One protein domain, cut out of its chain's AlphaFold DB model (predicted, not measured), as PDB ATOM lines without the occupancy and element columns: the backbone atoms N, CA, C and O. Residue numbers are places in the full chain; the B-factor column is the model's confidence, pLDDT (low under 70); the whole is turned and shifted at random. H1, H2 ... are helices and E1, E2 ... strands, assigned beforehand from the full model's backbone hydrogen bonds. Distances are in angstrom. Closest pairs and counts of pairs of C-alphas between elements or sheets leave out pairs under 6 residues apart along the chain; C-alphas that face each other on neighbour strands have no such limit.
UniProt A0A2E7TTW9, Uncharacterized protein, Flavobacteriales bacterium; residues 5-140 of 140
ATOM      1  N   ASN A   5     -13.383  17.112 -46.524       95.69
ATOM      2  CA  ASN A   5     -12.049  16.929 -45.958       95.69
ATOM      3  C   ASN A   5     -11.480  18.304 -45.563       95.69
ATOM      4  O   ASN A   5     -11.319  19.178 -46.414       95.69
ATOM      5  N   VAL A   6     -11.174  18.500 -44.285       95.12
ATOM      6  CA  VAL A   6     -10.651  19.754 -43.709       95.12
ATOM      7  C   VAL A   6      -9.234  19.601 -43.159       95.12
ATOM      8  O   VAL A   6      -8.765  20.445 -42.401       95.12
ATOM      9  N   THR A   7      -8.544  18.526 -43.541       93.31
ATOM     10  CA  THR A   7      -7.166  18.226 -43.114       93.31
ATOM     11  C   THR A   7      -6.212  19.355 -43.482       93.31
ATOM     12  O   THR A   7      -5.410  19.808 -42.669       93.31
ATOM     13  N   TYR A   8      -6.332  19.835 -44.717       88.75
ATOM     14  CA  TYR A   8      -5.591  20.974 -45.231       88.75
ATOM     15  C   TYR A   8      -6.494  22.185 -45.052       88.75
ATOM     16  O   TYR A   8      -7.596  22.192 -45.598       88.75
ATOM     17  N   ASN A   9      -6.068  23.149 -44.233       88.38
ATOM     18  CA  ASN A   9      -6.838  24.319 -43.803       88.38
ATOM     19  C   ASN A   9      -7.192  25.261 -44.976       88.38
ATOM     20  O   ASN A   9      -6.666  26.365 -45.087       88.38
ATOM     21  N   ASP A  10      -8.062  24.795 -45.865       93.19
ATOM     22  CA  ASP A  10      -8.490  25.448 -47.092       93.19
ATOM     23  C   ASP A  10      -9.634  26.430 -46.779       93.19
ATOM     24  O   ASP A  10     -10.724  25.999 -46.371       93.19
ATOM     25  N   PRO A  11      -9.429  27.747 -46.973       92.62
ATOM     26  CA  PRO A  11     -10.446  28.755 -46.690       92.62
ATOM     27  C   PRO A  11     -11.740  28.563 -47.484       92.62
ATOM     28  O   PRO A  11     -12.818  28.855 -46.965       92.62
ATOM     29  N   ASN A  12     -11.667  28.046 -48.714       93.62
ATOM     30  CA  ASN A  12     -12.848  27.842 -49.553       93.62
ATOM     31  C   ASN A  12     -13.713  26.698 -49.018       93.62
ATOM     32  O   ASN A  12     -14.941  26.800 -49.014       93.62
ATOM     33  N   ARG A  13     -13.085  25.638 -48.494       93.31
ATOM     34  CA  ARG A  13     -13.810  24.540 -47.834       93.31
ATOM     35  C   ARG A  13     -14.493  25.026 -46.570       93.31
ATOM     36  O   ARG A  13     -15.667  24.737 -46.367       93.31
ATOM     37  N   TRP A  14     -13.795  25.809 -45.751       94.19
ATOM     38  CA  TRP A  14     -14.393  26.394 -44.552       94.19
ATOM     39  C   TRP A  14     -15.547  27.335 -44.868       94.19
ATOM     40  O   TRP A  14     -16.563  27.290 -44.180       94.19
ATOM     41  N   LYS A  15     -15.426  28.140 -45.929       93.75
ATOM     42  CA  LYS A  15     -16.525  28.977 -46.409       93.75
ATOM     43  C   LYS A  15     -17.751  28.127 -46.754       93.75
ATOM     44  O   LYS A  15     -18.814  28.390 -46.205       93.75
ATOM     45  N   ALA A  16     -17.590  27.066 -47.546       94.00
ATOM     46  CA  ALA A  16     -18.688  26.155 -47.885       94.00
ATOM     47  C   ALA A  16     -19.292  25.469 -46.643       94.00
ATOM     48  O   ALA A  16     -20.510  25.371 -46.502       94.00
ATOM     49  N   ILE A  17     -18.452  25.038 -45.697       95.12
ATOM     50  CA  ILE A  17     -18.902  24.433 -44.438       95.12
ATOM     51  C   ILE A  17     -19.730  25.421 -43.620       95.12
ATOM     52  O   ILE A  17     -20.755  25.023 -43.083       95.12
ATOM     53  N   PHE A  18     -19.322  26.688 -43.511       94.81
ATOM     54  CA  PHE A  18     -20.071  27.695 -42.752       94.81
ATOM     55  C   PHE A  18     -21.298  28.216 -43.494       94.81
ATOM     56  O   PHE A  18     -22.272  28.591 -42.847       94.81
ATOM     57  N   GLU A  19     -21.296  28.192 -44.826       94.44
ATOM     58  CA  GLU A  19     -22.507  28.403 -45.615       94.44
ATOM     59  C   GLU A  19     -23.546  27.328 -45.290       94.44
ATOM     60  O   GLU A  19     -24.719  27.655 -45.147       94.44
ATOM     61  N   VAL A  20     -23.138  26.069 -45.076       93.38
ATOM     62  CA  VAL A  20     -24.045  24.989 -44.658       93.38
ATOM     63  C   VAL A  20     -24.327  25.023 -43.156       93.38
ATOM     64  O   VAL A  20     -25.459  25.222 -42.761       93.38
ATOM     65  N   GLY A  21     -23.349  24.849 -42.279       91.69
ATOM     66  CA  GLY A  21     -23.576  24.694 -40.839       91.69
ATOM     67  C   GLY A  21     -23.834  26.000 -40.089       91.69
ATOM     68  O   GLY A  21     -24.187  25.956 -38.920       91.69
ATOM     69  N   GLY A  22     -23.649  27.163 -40.714       94.25
ATOM     70  CA  GLY A  22     -23.645  28.468 -40.053       94.25
ATOM     71  C   GLY A  22     -22.252  28.896 -39.582       94.25
ATOM     72  O   GLY A  22     -21.341  28.084 -39.406       94.25
ATOM     73  N   ALA A  23     -22.080  30.199 -39.353       93.94
ATOM     74  CA  ALA A  23     -20.810  30.785 -38.929       93.94
ATOM     75  C   ALA A  23     -20.373  30.297 -37.538       93.94
ATOM     76  O   ALA A  23     -21.209  29.971 -36.685       93.94
ATOM     77  N   ARG A  24     -19.054  30.313 -37.291       92.06
ATOM     78  CA  ARG A  24     -18.463  30.018 -35.974       92.06
ATOM     79  C   ARG A  24     -19.042  30.944 -34.907       92.06
ATOM     80  O   ARG A  24     -19.250  32.132 -35.150       92.06
ATOM     81  N   LEU A  25     -19.230  30.410 -33.702       90.88
ATOM     82  CA  LEU A  25     -19.577  31.238 -32.554       90.88
ATOM     83  C   LEU A  25     -18.415  32.194 -32.223       90.88
ATOM     84  O   LEU A  25     -17.256  31.764 -32.233       90.88
ATOM     85  N   PRO A  26     -18.694  33.474 -31.906       90.12
ATOM     86  CA  PRO A  26     -17.673  34.399 -31.431       90.12
ATOM     87  C   PRO A  26     -16.975  33.864 -30.176       90.12
ATOM     88  O   PRO A  26     -17.625  33.301 -29.294       90.12
ATOM     89  N   TRP A  27     -15.660  34.079 -30.065       88.12
ATOM     90  CA  TRP A  27     -14.850  33.499 -28.983       88.12
ATOM     91  C   TRP A  27     -15.395  33.845 -27.584       88.12
ATOM     92  O   TRP A  27     -15.503  32.972 -26.726       88.12
ATOM     93  N   TRP A  28     -15.807  35.101 -27.383       88.19
ATOM     94  CA  TRP A  28     -16.314  35.610 -26.109       88.19
ATOM     95  C   TRP A  28     -17.611  34.909 -25.693       88.19
ATOM     96  O   TRP A  28     -17.796  34.580 -24.522       88.19
ATOM     97  N   ARG A  29     -18.484  34.616 -26.666       86.62
ATOM     98  CA  ARG A  29     -19.717  33.855 -26.453       86.62
ATOM     99  C   ARG A  29     -19.383  32.423 -26.052       86.62
ATOM    100  O   ARG A  29     -19.969  31.909 -25.107       86.62
ATOM    101  N   GLY A  30     -18.394  31.820 -26.712       85.50
ATOM    102  CA  GLY A  30     -17.910  30.485 -26.371       85.50
ATOM    103  C   GLY A  30     -17.379  30.382 -24.940       85.50
ATOM    104  O   GLY A  30     -17.703  29.423 -24.243       85.50
ATOM    105  N   VAL A  31     -16.619  31.376 -24.474       87.38
ATOM    106  CA  VAL A  31     -16.118  31.406 -23.089       87.38
ATOM    107  C   VAL A  31     -17.257  31.555 -22.090       87.38
ATOM    108  O   VAL A  31     -17.346  30.752 -21.163       87.38
ATOM    109  N   ARG A  32     -18.157  32.522 -22.301       91.00
ATOM    110  CA  ARG A  32     -19.313  32.736 -21.418       91.00
ATOM    111  C   ARG A  32     -20.169  31.475 -21.295       91.00
ATOM    112  O   ARG A  32     -20.419  31.012 -20.190       91.00
ATOM    113  N   GLU A  33     -20.549  30.881 -22.421       90.38
ATOM    114  CA  GLU A  33     -21.414  29.696 -22.425       90.38
ATOM    115  C   GLU A  33     -20.710  28.466 -21.835       90.38
ATOM    116  O   GLU A  33     -21.354  27.637 -21.199       90.38
ATOM    117  N   THR A  34     -19.381  28.359 -21.957       88.12
ATOM    118  CA  THR A  34     -18.612  27.300 -21.279       88.12
ATOM    119  C   THR A  34     -18.702  27.432 -19.755       88.12
ATOM    120  O   THR A  34     -18.897  26.424 -19.077       88.12
ATOM    121  N   LEU A  35     -18.623  28.653 -19.213       88.94
ATOM    122  CA  LEU A  35     -18.811  28.907 -17.776       88.94
ATOM    123  C   LEU A  35     -20.244  28.591 -17.314       88.94
ATOM    124  O   LEU A  35     -20.442  28.124 -16.198       88.94
ATOM    125  N   GLU A  36     -21.229  28.757 -18.197       89.00
ATOM    126  CA  GLU A  36     -22.636  28.367 -17.996       89.00
ATOM    127  C   GLU A  36     -22.891  26.861 -18.267       89.00
ATOM    128  O   GLU A  36     -24.032  26.388 -18.335       89.00
ATOM    129  N   GLY A  37     -21.826  26.074 -18.448       88.81
ATOM    130  CA  GLY A  37     -21.879  24.622 -18.628       88.81
ATOM    131  C   GLY A  37     -22.296  24.151 -20.026       88.81
ATOM    132  O   GLY A  37     -22.628  22.978 -20.187       88.81
ATOM    133  N   LEU A  38     -22.300  25.030 -21.030       92.81
ATOM    134  CA  LEU A  38     -22.559  24.716 -22.437       92.81
ATOM    135  C   LEU A  38     -21.322  25.046 -23.293       92.81
ATOM    136  O   LEU A  38     -21.291  26.052 -24.006       92.81
ATOM    137  N   PRO A  39     -20.268  24.213 -23.259       93.94
ATOM    138  CA  PRO A  39     -19.091  24.436 -24.088       93.94
ATOM    139  C   PRO A  39     -19.429  24.431 -25.587       93.94
ATOM    140  O   PRO A  39     -20.413  23.834 -26.032       93.94
ATOM    141  N   VAL A  40     -18.601  25.104 -26.392       94.62
ATOM    142  CA  VAL A  40     -18.753  25.112 -27.862       94.62
ATOM    143  C   VAL A  40     -18.572  23.708 -28.439       94.62
ATOM    144  O   VAL A  40     -19.281  23.337 -29.368       94.62
ATOM    145  N   GLY A  41     -17.632  22.940 -27.883       95.50
ATOM    146  CA  GLY A  41     -17.357  21.562 -28.276       95.50
ATOM    147  C   GLY A  41     -18.112  20.548 -27.420       95.50
ATOM    148  O   GLY A  41     -18.250  20.736 -26.211       95.50
ATOM    149  N   SER A  42     -18.552  19.457 -28.037       96.44
ATOM    150  CA  SER A  42     -19.143  18.315 -27.343       96.44
ATOM    151  C   SER A  42     -18.080  17.449 -26.660       96.44
ATOM    152  O   SER A  42     -16.900  17.487 -27.032       96.44
ATOM    153  N   PRO A  43     -18.489  16.564 -25.731       95.50
ATOM    154  CA  PRO A  43     -17.693  15.395 -25.382       95.50
ATOM    155  C   PRO A  43     -17.292  14.599 -26.631       95.50
ATOM    156  O   PRO A  43     -18.050  14.525 -27.604       95.50
ATOM    157  N   LYS A  44     -16.097  14.007 -26.593       96.06
ATOM    158  CA  LYS A  44     -15.580  13.128 -27.647       96.06
ATOM    159  C   LYS A  44     -16.228  11.747 -27.536       96.06
ATOM    160  O   LYS A  44     -16.300  11.196 -26.438       96.06
ATOM    161  N   LEU A  45     -16.658  11.200 -28.667       96.56
ATOM    162  CA  LEU A  45     -17.256   9.872 -28.799       96.56
ATOM    163  C   LEU A  45     -16.498   9.055 -29.854       96.56
ATOM    164  O   LEU A  45     -15.657   9.593 -30.578       96.56
ATOM    165  N   ASP A  46     -16.825   7.771 -29.963       95.88
ATOM    166  CA  ASP A  46     -16.369   6.902 -31.046       95.88
ATOM    167  C   ASP A  46     -17.497   6.764 -32.079       95.88
ATOM    168  O   ASP A  46     -18.586   6.291 -31.758       95.88
ATOM    169  N   LEU A  47     -17.252   7.181 -33.319       96.12
ATOM    170  CA  LEU A  47     -18.128   6.932 -34.458       96.12
ATOM    171  C   LEU A  47     -17.997   5.460 -34.844       96.12
ATOM    172  O   LEU A  47     -16.902   4.998 -35.168       96.12
ATOM    173  N   ILE A  48     -19.111   4.730 -34.813       94.62
ATOM    174  CA  ILE A  48     -19.152   3.293 -35.110       94.62
ATOM    175  C   ILE A  48     -19.786   3.010 -36.472       94.62
ATOM    176  O   ILE A  48     -19.307   2.129 -37.185       94.62
ATOM    177  N   HIS A  49     -20.759   3.809 -36.906       94.81
ATOM    178  CA  HIS A  49     -21.411   3.638 -38.204       94.81
ATOM    179  C   HIS A  49     -21.936   4.971 -38.745       94.81
ATOM    180  O   HIS A  49     -22.357   5.834 -37.973       94.81
ATOM    181  N   VAL A  50     -21.890   5.131 -40.066       96.00
ATOM    182  CA  VAL A  50     -22.460   6.260 -40.802       96.00
ATOM    183  C   VAL A  50     -23.435   5.703 -41.828       96.00
ATOM    184  O   VAL A  50     -23.051   4.871 -42.646       96.00
ATOM    185  N   GLN A  51     -24.670   6.188 -41.793       96.31
ATOM    186  CA  GLN A  51     -25.698   5.910 -42.792       96.31
ATOM    187  C   GLN A  51     -26.001   7.196 -43.568       96.31
ATOM    188  O   GLN A  51     -26.035   8.274 -42.973       96.31
ATOM    189  N   GLY A  52     -26.203   7.092 -44.885       95.25
ATOM    190  CA  GLY A  52     -26.518   8.235 -45.755       95.25
ATOM    191  C   GLY A  52     -25.301   9.034 -46.240       95.25
ATOM    192  O   GLY A  52     -25.463  10.035 -46.929       95.25
ATOM    193  N   ILE A  53     -24.077   8.612 -45.897       95.31
ATOM    194  CA  ILE A  53     -22.821   9.147 -46.452       95.31
ATOM    195  C   ILE A  53     -21.885   7.968 -46.749       95.31
ATOM    196  O   ILE A  53     -20.938   7.699 -46.004       95.31
ATOM    197  N   ASP A  54     -22.176   7.243 -47.828       94.00
ATOM    198  CA  ASP A  54     -21.525   5.965 -48.150       94.00
ATOM    199  C   ASP A  54     -20.010   6.098 -48.343       94.00
ATOM    200  O   ASP A  54     -19.250   5.251 -47.869       94.00
ATOM    201  N   ASP A  55     -19.550   7.202 -48.936       94.06
ATOM    202  CA  ASP A  55     -18.120   7.487 -49.095       94.06
ATOM    203  C   ASP A  55     -17.404   7.560 -47.738       94.06
ATOM    204  O   ASP A  55     -16.339   6.972 -47.545       94.06
ATOM    205  N   LEU A  56     -18.003   8.243 -46.755       93.75
ATOM    206  CA  LEU A  56     -17.423   8.373 -45.418       93.75
ATOM    207  C   LEU A  56     -17.469   7.047 -44.651       93.75
ATOM    208  O   LEU A  56     -16.545   6.739 -43.892       93.75
ATOM    209  N   GLN A  57     -18.527   6.256 -44.844       95.00
ATOM    210  CA  GLN A  57     -18.613   4.922 -44.263       95.00
ATOM    211  C   GLN A  57     -17.545   3.994 -44.858       95.00
ATOM    212  O   GLN A  57     -16.863   3.306 -44.098       95.00
ATOM    213  N   THR A  58     -17.339   4.031 -46.174       94.00
ATOM    214  CA  THR A  58     -16.313   3.253 -46.888       94.00
ATOM    215  C   THR A  58     -14.913   3.597 -46.389       94.00
ATOM    216  O   THR A  58     -14.144   2.712 -46.026       94.00
ATOM    217  N   LEU A  59     -14.603   4.890 -46.252       91.94
ATOM    218  CA  LEU A  59     -13.320   5.361 -45.719       91.94
ATOM    219  C   LEU A  59     -13.004   4.815 -44.313       91.94
ATOM    220  O   LEU A  59     -11.834   4.661 -43.957       91.94
ATOM    221  N   ARG A  60     -14.034   4.519 -43.509       91.56
ATOM    222  CA  ARG A  60     -13.898   3.963 -42.155       91.56
ATOM    223  C   ARG A  60     -13.854   2.441 -42.083       91.56
ATOM    224  O   ARG A  60     -13.319   1.938 -41.100       91.56
ATOM    225  N   GLN A  61     -14.459   1.725 -43.031       85.69
ATOM    226  CA  GLN A  61     -14.699   0.276 -42.921       85.69
ATOM    227  C   GLN A  61     -13.416  -0.530 -42.675       85.69
ATOM    228  O   GLN A  61     -13.442  -1.476 -41.894       85.69
ATOM    229  N   ASP A  62     -12.296  -0.098 -43.251       81.00
ATOM    230  CA  ASP A  62     -11.012  -0.801 -43.150       81.00
ATOM    231  C   ASP A  62     -10.141  -0.352 -41.964       81.00
ATOM    232  O   ASP A  62      -8.953  -0.679 -41.890       81.00
ATOM    233  N   LEU A  63     -10.683   0.445 -41.038       83.94
ATOM    234  CA  LEU A  63      -9.935   0.904 -39.872       83.94
ATOM    235  C   LEU A  63     -10.027  -0.108 -38.729       83.94
ATOM    236  O   LEU A  63     -11.101  -0.392 -38.207       83.94
ATOM    237  N   SER A  64      -8.868  -0.585 -38.277       72.44
ATOM    238  CA  SER A  64      -8.743  -1.357 -37.033       72.44
ATOM    239  C   SER A  64      -8.836  -0.480 -35.778       72.44
ATOM    240  O   SER A  64      -9.044  -0.984 -34.674       72.44
ATOM    241  N   GLU A  65      -8.675   0.835 -35.936       78.00
ATOM    242  CA  GLU A  65      -8.699   1.816 -34.857       78.00
ATOM    243  C   GLU A  65     -10.073   2.469 -34.669       78.00
ATOM    244  O   GLU A  65     -10.887   2.589 -35.586       78.00
ATOM    245  N   ARG A  66     -10.319   2.946 -33.445       85.88
ATOM    246  CA  ARG A  66     -11.531   3.701 -33.119       85.88
ATOM    247  C   ARG A  66     -11.543   5.025 -33.877       85.88
ATOM    248  O   ARG A  66     -10.654   5.857 -33.702       85.88
ATOM    249  N   THR A  67     -12.588   5.249 -34.666       93.06
ATOM    250  CA  THR A  67     -12.806   6.529 -35.340       93.06
ATOM    251  C   THR A  67     -13.425   7.513 -34.361       93.06
ATOM    252  O   THR A  67     -14.597   7.398 -34.017       93.06
ATOM    253  N   SER A  68     -12.668   8.500 -33.900       94.69
ATOM    254  CA  SER A  68     -13.241   9.476 -32.981       94.69
ATOM    255  C   SER A  68     -14.075  10.537 -33.682       94.69
ATOM    256  O   SER A  68     -13.666  11.022 -34.736       94.69
ATOM    257  N   ILE A  69     -15.139  10.985 -33.018       97.38
ATOM    258  CA  ILE A  69     -15.990  12.091 -33.450       97.38
ATOM    259  C   ILE A  69     -16.264  13.072 -32.306       97.38
ATOM    260  O   ILE A  69     -16.400  12.690 -31.141       97.38
ATOM    261  N   ASN A  70     -16.342  14.354 -32.634       96.38
ATOM    262  CA  ASN A  70     -16.813  15.407 -31.741       96.38
ATOM    263  C   ASN A  70     -17.571  16.472 -32.534       96.38
ATOM    264  O   ASN A  70     -17.444  16.566 -33.749       96.38
ATOM    265  N   PHE A  71     -18.356  17.287 -31.841       97.88
ATOM    266  CA  PHE A  71     -19.234  18.270 -32.458       97.88
ATOM    267  C   PHE A  71     -18.855  19.661 -31.974       97.88
ATOM    268  O   PHE A  71     -18.473  19.840 -30.820       97.88
ATOM    269  N   SER A  72     -18.973  20.651 -32.849       96.81
ATOM    270  CA  SER A  72     -18.877  22.062 -32.490       96.81
ATOM    271  C   SER A  72     -20.188  22.750 -32.802       96.81
ATOM    272  O   SER A  72     -20.706  22.605 -33.907       96.81
ATOM    273  N   ARG A  73     -20.672  23.566 -31.870       96.50
ATOM    274  CA  ARG A  73     -21.792  24.473 -32.120       96.50
ATOM    275  C   ARG A  73     -21.388  25.578 -33.087       96.50
ATOM    276  O   ARG A  73     -20.244  26.048 -33.083       96.50
ATOM    277  N   THR A  74     -22.349  25.997 -33.891       95.81
ATOM    278  CA  THR A  74     -22.283  27.160 -34.774       95.81
ATOM    279  C   THR A  74     -23.456  28.091 -34.456       95.81
ATOM    280  O   THR A  74     -24.247  27.841 -33.550       95.81
ATOM    281  N   SER A  75     -23.577  29.184 -35.203       94.19
ATOM    282  CA  SER A  75     -24.726  30.094 -35.115       94.19
ATOM    283  C   SER A  75     -26.057  29.502 -35.601       94.19
ATOM    284  O   SER A  75     -27.092  30.071 -35.276       94.19
ATOM    285  N   ALA A  76     -26.051  28.399 -36.361       95.12
ATOM    286  CA  ALA A  76     -27.259  27.837 -36.982       95.12
ATOM    287  C   ALA A  76     -27.409  26.313 -36.816       95.12
ATOM    288  O   ALA A  76     -28.365  25.726 -37.325       95.12
ATOM    289  N   GLY A  77     -26.470  25.656 -36.135       96.06
ATOM    290  CA  GLY A  77     -26.416  24.204 -36.071       96.06
ATOM    291  C   GLY A  77     -25.142  23.680 -35.428       96.06
ATOM    292  O   GLY A  77     -24.631  24.238 -34.451       96.06
ATOM    293  N   LEU A  78     -24.629  22.594 -36.002       97.38
ATOM    294  CA  LEU A  78     -23.459  21.870 -35.528       97.38
ATOM    295  C   LEU A  78     -22.519  21.549 -36.692       97.38
ATOM    296  O   LEU A  78     -22.933  21.422 -37.840       97.38
ATOM    297  N   ILE A  79     -21.246  21.328 -36.390       98.00
ATOM    298  CA  ILE A  79     -20.318  20.646 -37.294       98.00
ATOM    299  C   ILE A  79     -19.758  19.447 -36.546       98.00
ATOM    300  O   ILE A  79     -19.142  19.626 -35.494       98.00
ATOM    301  N   ALA A  80     -19.966  18.243 -37.074       98.06
ATOM    302  CA  ALA A  80     -19.274  17.061 -36.582       98.06
ATOM    303  C   ALA A  80     -17.902  16.950 -37.244       98.06
ATOM    304  O   ALA A  80     -17.785  17.121 -38.456       98.06
ATOM    305  N   TYR A  81     -16.879  16.633 -36.463       97.62
ATOM    306  CA  TYR A  81     -15.534  16.365 -36.943       97.62
ATOM    307  C   TYR A  81     -15.182  14.927 -36.632       97.62
ATOM    308  O   TYR A  81     -15.267  14.505 -35.482       97.62
ATOM    309  N   THR A  82     -14.774  14.186 -37.651       96.56
ATOM    310  CA  THR A  82     -14.315  12.808 -37.509       96.56
ATOM    311  C   THR A  82     -12.950  12.645 -38.153       96.56
ATOM    312  O   THR A  82     -12.667  13.255 -39.185       96.56
ATOM    313  N   LYS A  83     -12.082  11.851 -37.525       92.81
ATOM    314  CA  LYS A  83     -10.743  11.559 -38.043       92.81
ATOM    315  C   LYS A  83     -10.710  10.146 -38.608       92.81
ATOM    316  O   LYS A  83     -10.991   9.197 -37.883       92.81
ATOM    317  N   VAL A  84     -10.307  10.022 -39.865       91.69
ATOM    318  CA  VAL A  84     -10.113   8.750 -40.565       91.69
ATOM    319  C   VAL A  84      -8.669   8.730 -41.063       91.69
ATOM    320  O   VAL A  84      -8.276   9.569 -41.872       91.69
ATOM    321  N   ARG A  85      -7.847   7.798 -40.559       88.44
ATOM    322  CA  ARG A  85      -6.393   7.767 -40.807       88.44
ATOM    323  C   ARG A  85      -5.732   9.100 -40.425       88.44
ATOM    324  O   ARG A  85      -5.764   9.496 -39.266       88.44
ATOM    325  N   LEU A  86      -5.127   9.807 -41.380       89.31
ATOM    326  CA  LEU A  86      -4.502  11.120 -41.175       89.31
ATOM    327  C   LEU A  86      -5.412  12.284 -41.574       89.31
ATOM    328  O   LEU A  86      -5.006  13.437 -41.452       89.31
ATOM    329  N   GLU A  87      -6.632  11.992 -42.013       93.81
ATOM    330  CA  GLU A  87      -7.545  12.981 -42.557       93.81
ATOM    331  C   GLU A  87      -8.656  13.326 -41.568       93.81
ATOM    332  O   GLU A  87      -9.145  12.481 -40.813       93.81
ATOM    333  N   VAL A  88      -9.052  14.596 -41.562       95.19
ATOM    334  CA  VAL A  88     -10.165  15.109 -40.766       95.19
ATOM    335  C   VAL A  88     -11.292  15.487 -41.706       95.19
ATOM    336  O   VAL A  88     -11.092  16.240 -42.658       95.19
ATOM    337  N   TYR A  89     -12.487  15.001 -41.403       96.94
ATOM    338  CA  TYR A  89     -13.697  15.291 -42.153       96.94
ATOM    339  C   TYR A  89     -14.684  16.070 -41.297       96.94
ATOM    340  O   TYR A  89     -14.889  15.749 -40.127       96.94
ATOM    341  N   ALA A  90     -15.293  17.086 -41.899       97.62
ATOM    342  CA  ALA A  90     -16.326  17.917 -41.306       97.62
ATOM    343  C   ALA A  90     -17.689  17.596 -41.928       97.62
ATOM    344  O   ALA A  90     -17.820  17.571 -43.152       97.62
ATOM    345  N   ILE A  91     -18.701  17.403 -41.087       97.88
ATOM    346  CA  ILE A  91     -20.098  17.167 -41.461       97.88
ATOM    347  C   ILE A  91     -20.919  18.322 -40.865       97.88
ATOM    348  O   ILE A  91     -21.261  18.280 -39.681       97.88
ATOM    349  N   PRO A  92     -21.158  19.411 -41.615       97.38
ATOM    350  CA  PRO A  92     -22.010  20.502 -41.163       97.38
ATOM    351  C   PRO A  92     -23.481  20.085 -41.173       97.38
ATOM    352  O   PRO A  92     -23.937  19.424 -42.106       97.38
ATOM    353  N   MET A  93     -24.216  20.520 -40.157       96.56
ATOM    354  CA  MET A  93     -25.641  20.275 -39.938       96.56
ATOM    355  C   MET A  93     -26.306  21.573 -39.475       96.56
ATOM    356  O   MET A  93     -25.678  22.369 -38.773       96.56
ATOM    357  N   ARG A  94     -27.577  21.776 -39.820       95.69
ATOM    358  CA  ARG A  94     -28.408  22.881 -39.319       95.69
ATOM    359  C   ARG A  94     -29.500  22.360 -38.396       95.69
ATOM    360  O   ARG A  94     -30.027  21.275 -38.603       95.69
ATOM    361  N   TRP A  95     -29.934  23.183 -37.446       95.12
ATOM    362  CA  TRP A  95     -31.112  22.852 -36.635       95.12
ATOM    363  C   TRP A  95     -32.390  22.722 -37.478       95.12
ATOM    364  O   TRP A  95     -33.255  21.915 -37.161       95.12
ATOM    365  N   SER A  96     -32.473  23.453 -38.597       94.56
ATOM    366  CA  SER A  96     -33.579  23.368 -39.562       94.56
ATOM    367  C   SER A  96     -33.636  22.049 -40.346       94.56
ATOM    368  O   SER A  96     -34.568  21.859 -41.114       94.56
ATOM    369  N   GLU A  97     -32.637  21.174 -40.213       95.00
ATOM    370  CA  GLU A  97     -32.557  19.864 -40.881       95.00
ATOM    371  C   GLU A  97     -33.134  18.744 -40.001       95.00
ATOM    372  O   GLU A  97     -32.665  17.612 -40.057       95.00
ATOM    373  N   GLU A  98     -34.107  19.057 -39.138       93.62
ATOM    374  CA  GLU A  98     -34.736  18.089 -38.219       93.62
ATOM    375  C   GLU A  98     -33.697  17.312 -37.389       93.62
ATOM    376  O   GLU A  98     -33.772  16.098 -37.186       93.62
ATOM    377  N   LEU A  99     -32.676  18.040 -36.930       94.69
ATOM    378  CA  LEU A  99     -31.529  17.482 -36.230       94.69
ATOM    379  C   LEU A  99     -31.968  16.924 -34.867       94.69
ATOM    380  O   LEU A  99     -32.387  17.670 -33.983       94.69
ATOM    381  N   THR A 100     -31.853  15.611 -34.676       95.56
ATOM    382  CA  THR A 100     -32.265  14.935 -33.436       95.56
ATOM    383  C   THR A 100     -31.193  13.980 -32.919       95.56
ATOM    384  O   THR A 100     -30.296  13.554 -33.649       95.56
ATOM    385  N   CYS A 101     -31.279  13.648 -31.628       95.94
ATOM    386  CA  CYS A 101     -30.437  12.644 -30.990       95.94
ATOM    387  C   CYS A 101     -31.319  11.561 -30.346       95.94
ATOM    388  O   CYS A 101     -32.092  11.862 -29.434       95.94
ATOM    389  N   SER A 102     -31.216  10.313 -30.823       91.88
ATOM    390  CA  SER A 102     -31.944   9.154 -30.263       91.88
ATOM    391  C   SER A 102     -31.621   8.978 -28.785       91.88
ATOM    392  O   SER A 102     -30.499   9.268 -28.410       91.88
ATOM    393  N   ARG A 103     -32.535   8.458 -27.953       78.56
ATOM    394  CA  ARG A 103     -32.256   8.093 -26.544       78.56
ATOM    395  C   ARG A 103     -31.668   6.687 -26.384       78.56
ATOM    396  O   ARG A 103     -30.933   6.444 -25.428       78.56
ATOM    397  N   GLU A 104     -31.954   5.791 -27.321       77.69
ATOM    398  CA  GLU A 104     -31.442   4.420 -27.360       77.69
ATOM    399  C   GLU A 104     -30.163   4.402 -28.209       77.69
ATOM    400  O   GLU A 104     -30.209   4.529 -29.432       77.69
ATOM    401  N   GLY A 105     -29.001   4.354 -27.546       81.06
ATOM    402  CA  GLY A 105     -27.701   4.598 -28.190       81.06
ATOM    403  C   GLY A 105     -27.507   6.064 -28.607       81.06
ATOM    404  O   GLY A 105     -28.450   6.859 -28.603       81.06
ATOM    405  N   VAL A 106     -26.269   6.487 -28.864       92.69
ATOM    406  CA  VAL A 106     -26.009   7.866 -29.298       92.69
ATOM    407  C   VAL A 106     -26.054   7.897 -30.817       92.69
ATOM    408  O   VAL A 106     -25.066   7.605 -31.480       92.69
ATOM    409  N   VAL A 107     -27.222   8.226 -31.365       96.75
ATOM    410  CA  VAL A 107     -27.415   8.411 -32.808       96.75
ATOM    411  C   VAL A 107     -27.819   9.850 -33.042       96.75
ATOM    412  O   VAL A 107     -28.840  10.277 -32.509       96.75
ATOM    413  N   VAL A 108     -27.012  10.595 -33.794       97.38
ATOM    414  CA  VAL A 108     -27.392  11.923 -34.291       97.38
ATOM    415  C   VAL A 108     -27.883  11.761 -35.716       97.38
ATOM    416  O   VAL A 108     -27.166  11.193 -36.538       97.38
ATOM    417  N   GLN A 109     -29.084  12.255 -35.995       97.25
ATOM    418  CA  GLN A 109     -29.699  12.174 -37.317       97.25
ATOM    419  C   GLN A 109     -30.173  13.540 -37.798       97.25
ATOM    420  O   GLN A 109     -30.580  14.368 -36.982       97.25
ATOM    421  N   PHE A 110     -30.128  13.756 -39.109       96.69
ATOM    422  CA  PHE A 110     -30.659  14.948 -39.767       96.69
ATOM    423  C   PHE A 110     -31.125  14.621 -41.188       96.69
ATOM    424  O   PHE A 110     -30.654  13.663 -41.807       96.69
ATOM    425  N   GLN A 111     -32.031  15.446 -41.702       96.31
ATOM    426  CA  GLN A 111     -32.604  15.350 -43.036       96.31
ATOM    427  C   GLN A 111     -32.144  16.533 -43.890       96.31
ATOM    428  O   GLN A 111     -32.373  17.695 -43.551       96.31
ATOM    429  N   ARG A 112     -31.532  16.255 -45.044       93.12
ATOM    430  CA  ARG A 112     -31.141  17.283 -46.019       93.12
ATOM    431  C   ARG A 112     -31.716  16.945 -47.387       93.12
ATOM    432  O   ARG A 112     -31.217  16.083 -48.108       93.12
ATOM    433  N   GLY A 113     -32.765  17.671 -47.766       91.00
ATOM    434  CA  GLY A 113     -33.523  17.355 -48.974       91.00
ATOM    435  C   GLY A 113     -34.154  15.967 -48.852       91.00
ATOM    436  O   GLY A 113     -34.850  15.691 -47.880       91.00
ATOM    437  N   ALA A 114     -33.893  15.089 -49.821       91.62
ATOM    438  CA  ALA A 114     -34.373  13.706 -49.799       91.62
ATOM    439  C   ALA A 114     -33.464  12.746 -49.001       91.62
ATOM    440  O   ALA A 114     -33.850  11.605 -48.760       91.62
ATOM    441  N   GLU A 115     -32.275  13.185 -48.584       93.50
ATOM    442  CA  GLU A 115     -31.285  12.331 -47.927       93.50
ATOM    443  C   GLU A 115     -31.419  12.389 -46.399       93.50
ATOM    444  O   GLU A 115     -31.459  13.472 -45.807       93.50
ATOM    445  N   SER A 116     -31.452  11.212 -45.770       95.81
ATOM    446  CA  SER A 116     -31.400  11.041 -44.316       95.81
ATOM    447  C   SER A 116     -30.016  10.549 -43.918       95.81
ATOM    448  O   SER A 116     -29.523   9.565 -44.472       95.81
ATOM    449  N   VAL A 117     -29.392  11.228 -42.958       97.00
ATOM    450  CA  VAL A 117     -28.055  10.884 -42.466       97.00
ATOM    451  C   VAL A 117     -28.143  10.485 -41.003       97.00
ATOM    452  O   VAL A 117     -28.761  11.192 -40.208       97.00
ATOM    453  N   GLN A 118     -27.477   9.389 -40.633       97.56
ATOM    454  CA  GLN A 118     -27.360   8.944 -39.244       97.56
ATOM    455  C   GLN A 118     -25.899   8.696 -38.867       97.56
ATOM    456  O   GLN A 118     -25.161   7.985 -39.552       97.56
ATOM    457  N   LEU A 119     -25.484   9.278 -37.745       97.44
ATOM    458  CA  LEU A 119     -24.168   9.105 -37.142       97.44
ATOM    459  C   LEU A 119     -24.334   8.278 -35.870       97.44
ATOM    460  O   LEU A 119     -24.769   8.795 -34.841       97.44
ATOM    461  N   HIS A 120     -23.988   6.995 -35.935       96.62
ATOM    462  CA  HIS A 120     -24.054   6.095 -34.788       96.62
ATOM    463  C   HIS A 120     -22.750   6.162 -34.015       96.62
ATOM    464  O   HIS A 120     -21.666   5.948 -34.567       96.62
ATOM    465  N   MET A 121     -22.856   6.424 -32.723       96.44
ATOM    466  CA  MET A 121     -21.722   6.663 -31.851       96.44
ATOM    467  C   MET A 121     -21.824   5.836 -30.578       96.44
ATOM    468  O   MET A 121     -22.905   5.418 -30.160       96.44
ATOM    469  N   LYS A 122     -20.671   5.625 -29.950       95.12
ATOM    470  CA  LYS A 122     -20.546   4.927 -28.677       95.12
ATOM    471  C   LYS A 122     -19.511   5.612 -27.796       95.12
ATOM    472  O   LYS A 122     -18.518   6.143 -28.290       95.12
ATOM    473  N   ALA A 123     -19.722   5.576 -26.487       94.62
ATOM    474  CA  ALA A 123     -18.707   5.915 -25.498       94.62
ATOM    475  C   ALA A 123     -18.997   5.199 -24.168       94.62
ATOM    476  O   ALA A 123     -19.732   4.215 -24.116       94.62
ATOM    477  N   SER A 124     -18.390   5.658 -23.071       94.56
ATOM    478  CA  SER A 124     -18.854   5.262 -21.739       94.56
ATOM    479  C   SER A 124     -20.235   5.864 -21.466       94.56
ATOM    480  O   SER A 124     -20.524   6.969 -21.924       94.56
ATOM    481  N   ALA A 125     -21.061   5.204 -20.651       93.88
ATOM    482  CA  ALA A 125     -22.403   5.695 -20.314       93.88
ATOM    483  C   ALA A 125     -22.400   7.147 -19.786       93.88
ATOM    484  O   ALA A 125     -23.272   7.943 -20.126       93.88
ATOM    485  N   SER A 126     -21.376   7.526 -19.009       94.75
ATOM    486  CA  SER A 126     -21.207   8.907 -18.533       94.75
ATOM    487  C   SER A 126     -20.924   9.894 -19.671       94.75
ATOM    488  O   SER A 126     -21.480  10.992 -19.681       94.75
ATOM    489  N   ALA A 127     -20.076   9.529 -20.637       94.44
ATOM    490  CA  ALA A 127     -19.783  10.375 -21.790       94.44
ATOM    491  C   ALA A 127     -20.999  10.510 -22.718       94.44
ATOM    492  O   ALA A 127     -21.291  11.613 -23.172       94.44
ATOM    493  N   GLU A 128     -21.748   9.424 -22.927       95.75
ATOM    494  CA  GLU A 128     -22.998   9.440 -23.692       95.75
ATOM    495  C   GLU A 128     -24.055  10.332 -23.027       95.75
ATOM    496  O   GLU A 128     -24.642  11.185 -23.689       95.75
ATOM    497  N   ALA A 129     -24.245  10.222 -21.708       94.62
ATOM    498  CA  ALA A 129     -25.168  11.082 -20.965       94.62
ATOM    499  C   ALA A 129     -24.777  12.569 -21.052       94.62
ATOM    500  O   ALA A 129     -25.625  13.420 -21.327       94.62
ATOM    501  N   LYS A 130     -23.484  12.886 -20.887       95.25
ATOM    502  CA  LYS A 130     -22.965  14.255 -21.051       95.25
ATOM    503  C   LYS A 130     -23.181  14.778 -22.467       95.25
ATOM    504  O   LYS A 130     -23.530  15.942 -22.630       95.25
ATOM    505  N   PHE A 131     -22.978  13.936 -23.479       96.75
ATOM    506  CA  PHE A 131     -23.204  14.312 -24.868       96.75
ATOM    507  C   PHE A 131     -24.676  14.631 -25.133       96.75
ATOM    508  O   PHE A 131     -24.962  15.666 -25.721       96.75
ATOM    509  N   ARG A 132     -25.609  13.798 -24.658       95.62
ATOM    510  CA  ARG A 132     -27.054  14.041 -24.813       95.62
ATOM    511  C   ARG A 132     -27.490  15.347 -24.162       95.62
ATOM    512  O   ARG A 132     -28.141  16.152 -24.814       95.62
ATOM    513  N   ALA A 133     -27.075  15.577 -22.915       94.94
ATOM    514  CA  ALA A 133     -27.376  16.816 -22.200       94.94
ATOM    515  C   ALA A 133     -26.784  18.043 -22.914       94.94
ATOM    516  O   ALA A 133     -27.421  19.090 -23.006       94.94
ATOM    517  N   TRP A 134     -25.569  17.912 -23.453       96.31
ATOM    518  CA  TRP A 134     -24.951  18.951 -24.270       96.31
ATOM    519  C   TRP A 134     -25.730  19.203 -25.569       96.31
ATOM    520  O   TRP A 134     -25.972  20.356 -25.905       96.31
ATOM    521  N   PHE A 135     -26.144  18.146 -26.274       96.50
ATOM    522  CA  PHE A 135     -26.861  18.234 -27.547       96.50
ATOM    523  C   PHE A 135     -28.242  18.870 -27.374       96.50
ATOM    524  O   PHE A 135     -28.602  19.759 -28.137       96.50
ATOM    525  N   GLU A 136     -28.986  18.466 -26.342       94.31
ATOM    526  CA  GLU A 136     -30.296  19.033 -26.009       94.31
ATOM    527  C   GLU A 136     -30.203  20.538 -25.740       94.31
ATOM    528  O   GLU A 136     -30.964  21.315 -26.306       94.31
ATOM    529  N   ARG A 137     -29.212  20.967 -24.949       94.69
ATOM    530  CA  ARG A 137     -28.958  22.392 -24.695       94.69
ATOM    531  C   ARG A 137     -28.434  23.143 -25.917       94.69
ATOM    532  O   ARG A 137     -28.587  24.355 -25.985       94.69
ATOM    533  N   ALA A 138     -27.763  22.463 -26.845       92.88
ATOM    534  CA  ALA A 138     -27.207  23.090 -28.041       92.88
ATOM    535  C   ALA A 138     -28.289  23.512 -29.048       92.88
ATOM    536  O   ALA A 138     -28.041  24.446 -29.808       92.88
ATOM    537  N   GLY A 139     -29.431  22.813 -29.061       86.06
ATOM    538  CA  GLY A 139     -30.567  23.082 -29.949       86.06
ATOM    539  C   GLY A 139     -31.632  24.027 -29.379       86.06
ATOM    540  O   GLY A 139     -32.628  24.264 -30.060       86.06
ATOM    541  N   GLN A 140     -31.442  24.528 -28.153       79.88
ATOM    542  CA  GLN A 140     -32.268  25.567 -27.517       79.88
ATOM    543  C   GLN A 140     -31.789  26.964 -27.921       79.88
ATOM    544  O   GLN A 140     -32.660  27.838 -28.120       79.88
TER     545      GLN A 140
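AT A GLANCE: This is residues 5 to 140 of the 140 residues of an uncharacterized protein of Flavobacteriales bacterium (UniProt A0A2E7TTW9). One six-stranded sheet is folded back on itself like part of a barrel: E4, E3 and E2 form one leaf, E6 and E5 the other, and E1 is the hinge between them. Helix H4 covers one end of the fold, reaching from E5 to E2, while H3 packs on E1 on the opposite face, H1 packs over the edge strand E4, and H2 lies away from the sheet. The printed part has 136 residues, with four named helices and six named strands in the order H1 H2 E1 H3 E2 E3 E4 E5 E6 H4. The sheet runs E4 E3 E2 E1 E6 E5, antiparallel throughout, and the class is mixed, helices and strands. The whole is compact, with a radius of gyration of the C-alphas of 14.4 A and spans of 41 by 38 by 31 A.

IN THESE COORDINATES: In the sheet, E4 is residues 87 to 94, 23.3 A long; E3 is 77 to 84, 22.9 A; E2 is 67 to 73, 20.3 A; E1 is 45 to 51, 16.8 A; E6 is 115 to 122, 23.3 A; and E5 is 106 to 112, 19.9 A. H4, the longest helix, is residues 125 to 138, 19.6 A, ending at C-alpha 138 (-27.207, 23.090, -28.041). H1 is residues 11 to 21, 14.9 A, beginning at C-alpha 11 (-10.446, 28.755, -46.690). H2 is residues 27 to 35, 12.7 A, and H3 is 54 to 61, 10.3 A.

HOW THE PARTS SIT: The sheet is strongly twisted and curled, a folded sheet whose two leaves face each other with 22 pairs of C-alphas within 11 A. E2 E3 E4 form a meander, each strand the antiparallel neighbour of the one before; N 91 and O 80 are 2.8 A apart, and N 72 and O 79 2.8 A. E2 pairs with E1 over its residues 67 to 69, with N 47 and O 67 at 2.8 A. E1 and E6 have N 48 and O 120 at 2.8 A, and the hairpin E5 and E6 has N 119 and O 108 at 2.8 A. The closest C-alphas of the edge strands E4 and E5, Met 93 and Phe 110, are 7.3 A apart. H4 is on the sheet at a height of 8.9 A; its closest C-alphas to E5 are Glu 128 and Val 106, 6.6 A, and to E2 Ala 138 and Arg 73, 6.9 A. H3, on the opposite face, has a height of 7.8 A and lies only just over E1, with 3 of its C-alphas on it; Gln 57 and Val 50 are their closest C-alphas, 5.3 A. H1 lies over E4 at a height of 9.8 A and only just stands up from the sheet, rising 40.0 degrees; the C-alphas of Gly 21 and Pro 92, their closest, are 4.5 A apart. H2 is not on the sheet and touches no helix. In H1, H2, H3 and H4 every O i to N i+4 pair is within hydrogen-bond range.

THE WHOLE: The C-alphas of Arg 32 and Asp 62, the two farthest apart, are 40.8 A from each other. The printed part has no cut, and residue 140 is the chain's last. The link E4 to E5, 11 residues, is long; its residues 100 to 101 pair antiparallel with residues 108 to 109 of E5. Mean pLDDT of the printed part is 93.1, and no printed residue is under 70.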